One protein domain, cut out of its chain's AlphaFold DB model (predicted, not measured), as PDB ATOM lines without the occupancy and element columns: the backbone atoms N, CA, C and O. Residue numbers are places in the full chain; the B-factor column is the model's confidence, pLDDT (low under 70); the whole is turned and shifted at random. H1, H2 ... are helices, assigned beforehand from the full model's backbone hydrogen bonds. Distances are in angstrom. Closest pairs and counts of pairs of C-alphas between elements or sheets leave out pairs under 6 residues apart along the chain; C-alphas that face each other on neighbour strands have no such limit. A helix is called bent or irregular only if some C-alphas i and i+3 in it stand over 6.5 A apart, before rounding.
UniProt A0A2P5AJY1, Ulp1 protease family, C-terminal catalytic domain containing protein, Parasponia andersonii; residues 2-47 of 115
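AT A GLANCE: This is residues 2 to 47 of the 115 residues of the protein "Ulp1 protease family, C-terminal catalytic domain containing protein" of Parasponia andersonii (UniProt A0A2P5AJY1). Two helices, H1 and H2, follow each other nearly end to end as one long slender arm, and the short helix H3 sits just beyond the far end of H2. After H3 the backbone turns round, and residues 38 to 47, a tail with no named element, fold back along H2 and on past its beginning toward the end of H1, making a long, lopsided hook. The printed part has 46 residues with three named helices, in the order H1, H2, H3, and no named strand; the class is all helix, with 28 residues in the named helices. The whole is only just loose, close to extended, with a radius of gyration of the C-alphas of 13.9 A, and its outline is a rod with spans of 45 by 19 by 10 A.

IN THESE COORDINATES: H1 is residues 3 to 15, from C-alpha 3 at (106.960, 145.987, 216.625) to C-alpha 15 at (103.676, 134.474, 231.048), 18.7 A from first to last C-alpha. H2 is residues 17 to 27, 14.7 A from first to last C-alpha, and begins at C-alpha 17 at (107.068, 133.539, 235.171). H2 is neither bent nor irregular, but only just: C-alphas 18 and 21 are 6.2 A apart. H3 is residues 30 to 33 and ends at C-alpha 33 at (108.600, 133.438, 256.549). Residues 34 to 47, 14 residues, have no named element.

HOW THE PARTS SIT: H1 and H2 meet only through their link, which is tight, with 1 residue between them. H2 and H3 are joined by a tight link of 2 residues. They are close but not clearly touching, with 1 pair of C-alphas within 8 A; the closest C-alphas of the two are those of Leu 25 and Tyr 31, 7.2 A apart. The centres of H2 and H3 are 12.4 A apart. H1 and H3 are apart. In H1 every O i to N i+4 pair is within hydrogen-bond range; in H2 it is 6 of 7. H3 is too short for such a pair, but its 1 pair of O i and N i+3 is within range.

THE WHOLE: The two C-alphas farthest apart are those of Gly 2 and Glu 33, at 44.7 A, while the first and last printed C-alphas, those of Gly 2 and Val 47, are 19.4 A apart. Residues 32 to 37 stand free. The printed part has no cut, and no link is long. The mean pLDDT of the printed part is 85.4, and residues 2 to 5 are under 70, which is low confidence in this predicted model.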
ATOM      1  N   GLY A   2     107.564 145.483 212.330       48.97
ATOM      2  CA  GLY A   2     108.152 144.483 213.252       48.97
ATOM      3  C   GLY A   2     107.815 144.611 214.753       48.97
ATOM      4  O   GLY A   2     108.148 143.714 215.522       48.97
ATOM      5  N   GLY A   3     107.170 145.700 215.194       58.91
ATOM      6  CA  GLY A   3     106.960 145.987 216.625       58.91
ATOM      7  C   GLY A   3     105.903 145.111 217.309       58.91
ATOM      8  O   GLY A   3     106.126 144.607 218.408       58.91
ATOM      9  N   THR A   4     104.769 144.866 216.648       61.66
ATOM     10  CA  THR A   4     103.623 144.152 217.242       61.66
ATOM     11  C   THR A   4     103.910 142.666 217.466       61.66
ATOM     12  O   THR A   4     103.606 142.122 218.525       61.66
ATOM     13  N   THR A   5     104.569 142.013 216.505       68.94
ATOM     14  CA  THR A   5     104.983 140.604 216.611       68.94
ATOM     15  C   THR A   5     106.018 140.396 217.718       68.94
ATOM     16  O   THR A   5     105.984 139.375 218.400       68.94
ATOM     17  N   ASN A   6     106.911 141.368 217.937       71.31
ATOM     18  CA  ASN A   6     107.901 141.301 219.010       71.31
ATOM     19  C   ASN A   6     107.240 141.449 220.394       71.31
ATOM     20  O   ASN A   6     107.486 140.639 221.283       71.31
ATOM     21  N   LYS A   7     106.301 142.397 220.548       70.06
ATOM     22  CA  LYS A   7     105.516 142.572 221.786       70.06
ATOM     23  C   LYS A   7     104.763 141.292 222.172       70.06
ATOM     24  O   LYS A   7     104.772 140.908 223.335       70.06
ATOM     25  N   LEU A   8     104.149 140.610 221.202       77.25
ATOM     26  CA  LEU A   8     103.443 139.339 221.419       77.25
ATOM     27  C   LEU A   8     104.377 138.209 221.868       77.25
ATOM     28  O   LEU A   8     104.033 137.478 222.792       77.25
ATOM     29  N   LYS A   9     105.563 138.088 221.260       82.69
ATOM     30  CA  LYS A   9     106.567 137.101 221.685       82.69
ATOM     31  C   LYS A   9     107.025 137.353 223.117       82.69
ATOM     32  O   LYS A   9     106.977 136.443 223.929       82.69
ATOM     33  N   VAL A  10     107.379 138.597 223.440       81.75
ATOM     34  CA  VAL A  10     107.781 138.981 224.800       81.75
ATOM     35  C   VAL A  10     106.660 138.697 225.805       81.75
ATOM     36  O   VAL A  10     106.923 138.129 226.858       81.75
ATOM     37  N   LYS A  11     105.397 139.004 225.470       80.88
ATOM     38  CA  LYS A  11     104.248 138.660 226.325       80.88
ATOM     39  C   LYS A  11     104.172 137.156 226.610       80.88
ATOM     40  O   LYS A  11     104.008 136.775 227.763       80.88
ATOM     41  N   LEU A  12     104.310 136.316 225.584       84.12
ATOM     42  CA  LEU A  12     104.252 134.858 225.728       84.12
ATOM     43  C   LEU A  12     105.397 134.304 226.582       84.12
ATOM     44  O   LEU A  12     105.150 133.472 227.450       84.12
ATOM     45  N   GLU A  13     106.615 134.802 226.378       85.50
ATOM     46  CA  GLU A  13     107.795 134.411 227.161       85.50
ATOM     47  C   GLU A  13     107.628 134.765 228.645       85.50
ATOM     48  O   GLU A  13     107.963 133.972 229.526       85.50
ATOM     49  N   ILE A  14     107.062 135.940 228.949       88.81
ATOM     50  CA  ILE A  14     106.968 136.396 230.339       88.81
ATOM     51  C   ILE A  14     105.842 135.676 231.106       88.81
ATOM     52  O   ILE A  14     105.928 135.514 232.323       88.81
ATOM     53  N   ILE A  15     104.807 135.180 230.416       88.75
ATOM     54  CA  ILE A  15     103.676 134.474 231.048       88.75
ATOM     55  C   ILE A  15     104.131 133.262 231.865       88.75
ATOM     56  O   ILE A  15     103.527 132.983 232.898       88.75
ATOM     57  N   ALA A  16     105.197 132.565 231.468       89.56
ATOM     58  CA  ALA A  16     105.707 131.432 232.241       89.56
ATOM     59  C   ALA A  16     106.105 131.836 233.675       89.56
ATOM     60  O   ALA A  16     105.852 131.094 234.629       89.56
ATOM     61  N   TYR A  17     106.641 133.047 233.859       90.75
ATOM     62  CA  TYR A  17     107.068 133.539 235.171       90.75
ATOM     63  C   TYR A  17     105.915 133.726 236.156       90.75
ATOM     64  O   TYR A  17     106.145 133.608 237.358       90.75
ATOM     65  N   ARG A  18     104.676 133.909 235.674       91.56
ATOM     66  CA  ARG A  18     103.463 133.949 236.513       91.56
ATOM     67  C   ARG A  18     103.339 132.738 237.434       91.56
ATOM     68  O   ARG A  18     102.812 132.861 238.534       91.56
ATOM     69  N   ILE A  19     103.786 131.584 236.949       91.00
ATOM     70  CA  ILE A  19     103.684 130.294 237.636       91.00
ATOM     71  C   ILE A  19     105.037 129.915 238.241       91.00
ATOM     72  O   ILE A  19     105.103 129.412 239.361       91.00
ATOM     73  N   VAL A  20     106.130 130.162 237.512       93.25
ATOM     74  CA  VAL A  20     107.472 129.757 237.950       93.25
ATOM     75  C   VAL A  20     107.920 130.539 239.183       93.25
ATOM     76  O   VAL A  20     108.422 129.921 240.116       93.25
ATOM     77  N   ILE A  21     107.714 131.861 239.233       93.38
ATOM     78  CA  ILE A  21     108.183 132.686 240.359       93.38
ATOM     79  C   ILE A  21     107.545 132.250 241.687       93.38
ATOM     80  O   ILE A  21     108.307 131.966 242.611       93.38
ATOM     81  N   PRO A  22     106.209 132.114 241.811       93.38
ATOM     82  CA  PRO A  22     105.609 131.645 243.059       93.38
ATOM     83  C   PRO A  22     106.142 130.284 243.510       93.38
ATOM     84  O   PRO A  22     106.434 130.085 244.682       93.38
ATOM     85  N   ASN A  23     106.348 129.346 242.584       93.94
ATOM     86  CA  ASN A  23     106.878 128.029 242.939       93.94
ATOM     87  C   ASN A  23     108.346 128.083 243.389       93.94
ATOM     88  O   ASN A  23     108.725 127.371 244.315       93.94
ATOM     89  N   LEU A  24     109.166 128.942 242.772       94.81
ATOM     90  CA  LEU A  24     110.546 129.172 243.209       94.81
ATOM     91  C   LEU A  24     110.601 129.806 244.603       94.81
ATOM     92  O   LEU A  24     111.421 129.398 245.417       94.81
ATOM     93  N   LEU A  25     109.715 130.765 244.889       94.44
ATOM     94  CA  LEU A  25     109.600 131.385 246.211       94.44
ATOM     95  C   LEU A  25     109.162 130.367 247.274       94.44
ATOM     96  O   LEU A  25     109.727 130.334 248.365       94.44
ATOM     97  N   ALA A  26     108.217 129.485 246.941       93.25
ATOM     98  CA  ALA A  26     107.807 128.399 247.829       93.25
ATOM     99  C   ALA A  26     108.962 127.431 248.132       93.25
ATOM    100  O   ALA A  26     109.136 127.032 249.278       93.25
ATOM    101  N   ALA A  27     109.796 127.105 247.138       95.00
ATOM    102  CA  ALA A  27     110.940 126.205 247.310       95.00
ATOM    103  C   ALA A  27     112.033 126.745 248.253       95.00
ATOM    104  O   ALA A  27     112.866 125.971 248.721       95.00
ATOM    105  N   VAL A  28     112.038 128.054 248.525       95.00
ATOM    106  CA  VAL A  28     112.948 128.707 249.480       95.00
ATOM    107  C   VAL A  28     112.230 129.155 250.760       95.00
ATOM    108  O   VAL A  28     112.725 130.034 251.455       95.00
ATOM    109  N   ASN A  29     111.061 128.573 251.061       93.00
ATOM    110  CA  ASN A  29     110.237 128.846 252.248       93.00
ATOM    111  C   ASN A  29     109.798 130.315 252.414       93.00
ATOM    112  O   ASN A  29     109.379 130.722 253.495       93.00
ATOM    113  N   PHE A  30     109.814 131.110 251.337       94.12
ATOM    114  CA  PHE A  30     109.479 132.538 251.389       94.12
ATOM    115  C   PHE A  30     108.099 132.801 252.014       94.12
ATOM    116  O   PHE A  30     107.946 133.712 252.819       94.12
ATOM    117  N   TYR A  31     107.090 131.996 251.663       92.06
ATOM    118  CA  TYR A  31     105.722 132.162 252.170       92.06
ATOM    119  C   TYR A  31     105.535 131.685 253.616       92.06
ATOM    120  O   TYR A  31     104.585 132.102 254.273       92.06
ATOM    121  N   GLU A  32     106.426 130.828 254.124       90.38
ATOM    122  CA  GLU A  32     106.426 130.436 255.539       90.38
ATOM    123  C   GLU A  32     106.984 131.570 256.407       90.38
ATOM    124  O   GLU A  32     106.474 131.834 257.495       90.38
ATOM    125  N   GLU A  33     107.997 132.274 255.895       91.12
ATOM    126  CA  GLU A  33     108.600 133.438 256.549       91.12
ATOM    127  C   GLU A  33     107.727 134.698 256.424       91.12
ATOM    128  O   GLU A  33     107.701 135.525 257.336       91.12
ATOM    129  N   GLN A  34     106.984 134.838 255.322       87.75
ATOM    130  CA  GLN A  34     106.140 135.995 255.009       87.75
ATOM    131  C   GLN A  34     104.656 135.624 255.011       87.75
ATOM    132  O   GLN A  34     103.989 135.662 253.978       87.75
ATOM    133  N   ILE A  35     104.126 135.304 256.194       84.06
ATOM    134  CA  ILE A  35     102.757 134.790 256.402       84.06
ATOM    135  C   ILE A  35     101.628 135.670 255.830       84.06
ATOM    136  O   ILE A  35     100.511 135.196 255.626       84.06
ATOM    137  N   GLU A  36     101.894 136.955 255.588       89.31
ATOM    138  CA  GLU A  36     100.933 137.903 255.009       89.31
ATOM    139  C   GLU A  36     100.793 137.755 253.487       89.31
ATOM    140  O   GLU A  36      99.779 138.156 252.911       89.31
ATOM    141  N   ILE A  37     101.793 137.167 252.825       86.56
ATOM    142  CA  ILE A  37     101.831 136.994 251.376       86.56
ATOM    143  C   ILE A  37     101.372 135.576 251.049       86.56
ATOM    144  O   ILE A  37     101.979 134.590 251.456       86.56
ATOM    145  N   LYS A  38     100.295 135.458 250.271       86.81
ATOM    146  CA  LYS A  38      99.786 134.155 249.837       86.81
ATOM    147  C   LYS A  38     100.565 133.645 248.630       86.81
ATOM    148  O   LYS A  38     100.919 134.408 247.733       86.81
ATOM    149  N   GLN A  39     100.770 132.333 248.580       88.69
ATOM    150  CA  GLN A  39     101.229 131.681 247.363       88.69
ATOM    151  C   GLN A  39     100.088 131.656 246.345       88.69
ATOM    152  O   GLN A  39      99.127 130.898 246.477       88.69
ATOM    153  N   GLU A  40     100.206 132.475 245.308       88.50
ATOM    154  CA  GLU A  40      99.269 132.520 244.192       88.50
ATOM    155  C   GLU A  40      99.981 132.879 242.888       88.50
ATOM    156  O   GLU A  40     101.126 133.332 242.882       88.50
ATOM    157  N   ASN A  41      99.301 132.655 241.763       87.31
ATOM    158  CA  ASN A  41      99.817 133.050 240.460       87.31
ATOM    159  C   ASN A  41      99.924 134.572 240.390       87.31
ATOM    160  O   ASN A  41      98.913 135.261 240.524       87.31
ATOM    161  N   PHE A  42     101.111 135.084 240.078       88.38
ATOM    162  CA  PHE A  42     101.318 136.527 240.006       88.38
ATOM    163  C   PHE A  42     100.495 137.158 238.878       88.38
ATOM    164  O   PHE A  42     100.283 136.569 237.814       88.38
ATOM    165  N   GLU A  43     100.021 138.376 239.099       87.06
ATOM    166  CA  GLU A  43      99.470 139.180 238.018       87.06
ATOM    167  C   GLU A  43     100.618 139.780 237.199       87.06
ATOM    168  O   GLU A  43     101.629 140.219 237.746       87.06
ATOM    169  N   ILE A  44     100.485 139.756 235.870       85.38
ATOM    170  CA  ILE A  44     101.439 140.401 234.968       85.38
ATOM    171  C   ILE A  44     100.725 141.577 234.320       85.38
ATOM    172  O   ILE A  44      99.856 141.388 233.467       85.38
ATOM    173  N   GLU A  45     101.141 142.780 234.688       85.50
ATOM    174  CA  GLU A  45     100.672 144.013 234.073       85.50
ATOM    175  C   GLU A  45     101.665 144.479 233.003       85.50
ATOM    176  O   GLU A  45     102.848 144.707 233.266       85.50
ATOM    177  N   PHE A  46     101.178 144.629 231.770       82.31
ATOM    178  CA  PHE A  46     101.941 145.271 230.704       82.31
ATOM    179  C   PHE A  46     101.562 146.740 230.648       82.31
ATOM    180  O   PHE A  46     100.536 147.090 230.071       82.31
ATOM    181  N   VAL A  47     102.422 147.585 231.205       82.31
ATOM    182  CA  VAL A  47     102.248 149.033 231.124       82.31
ATOM    183  C   VAL A  47     102.492 149.470 229.680       82.31
ATOM    184  O   VAL A  47     103.588 149.309 229.134       82.31
TER     185      VAL A  47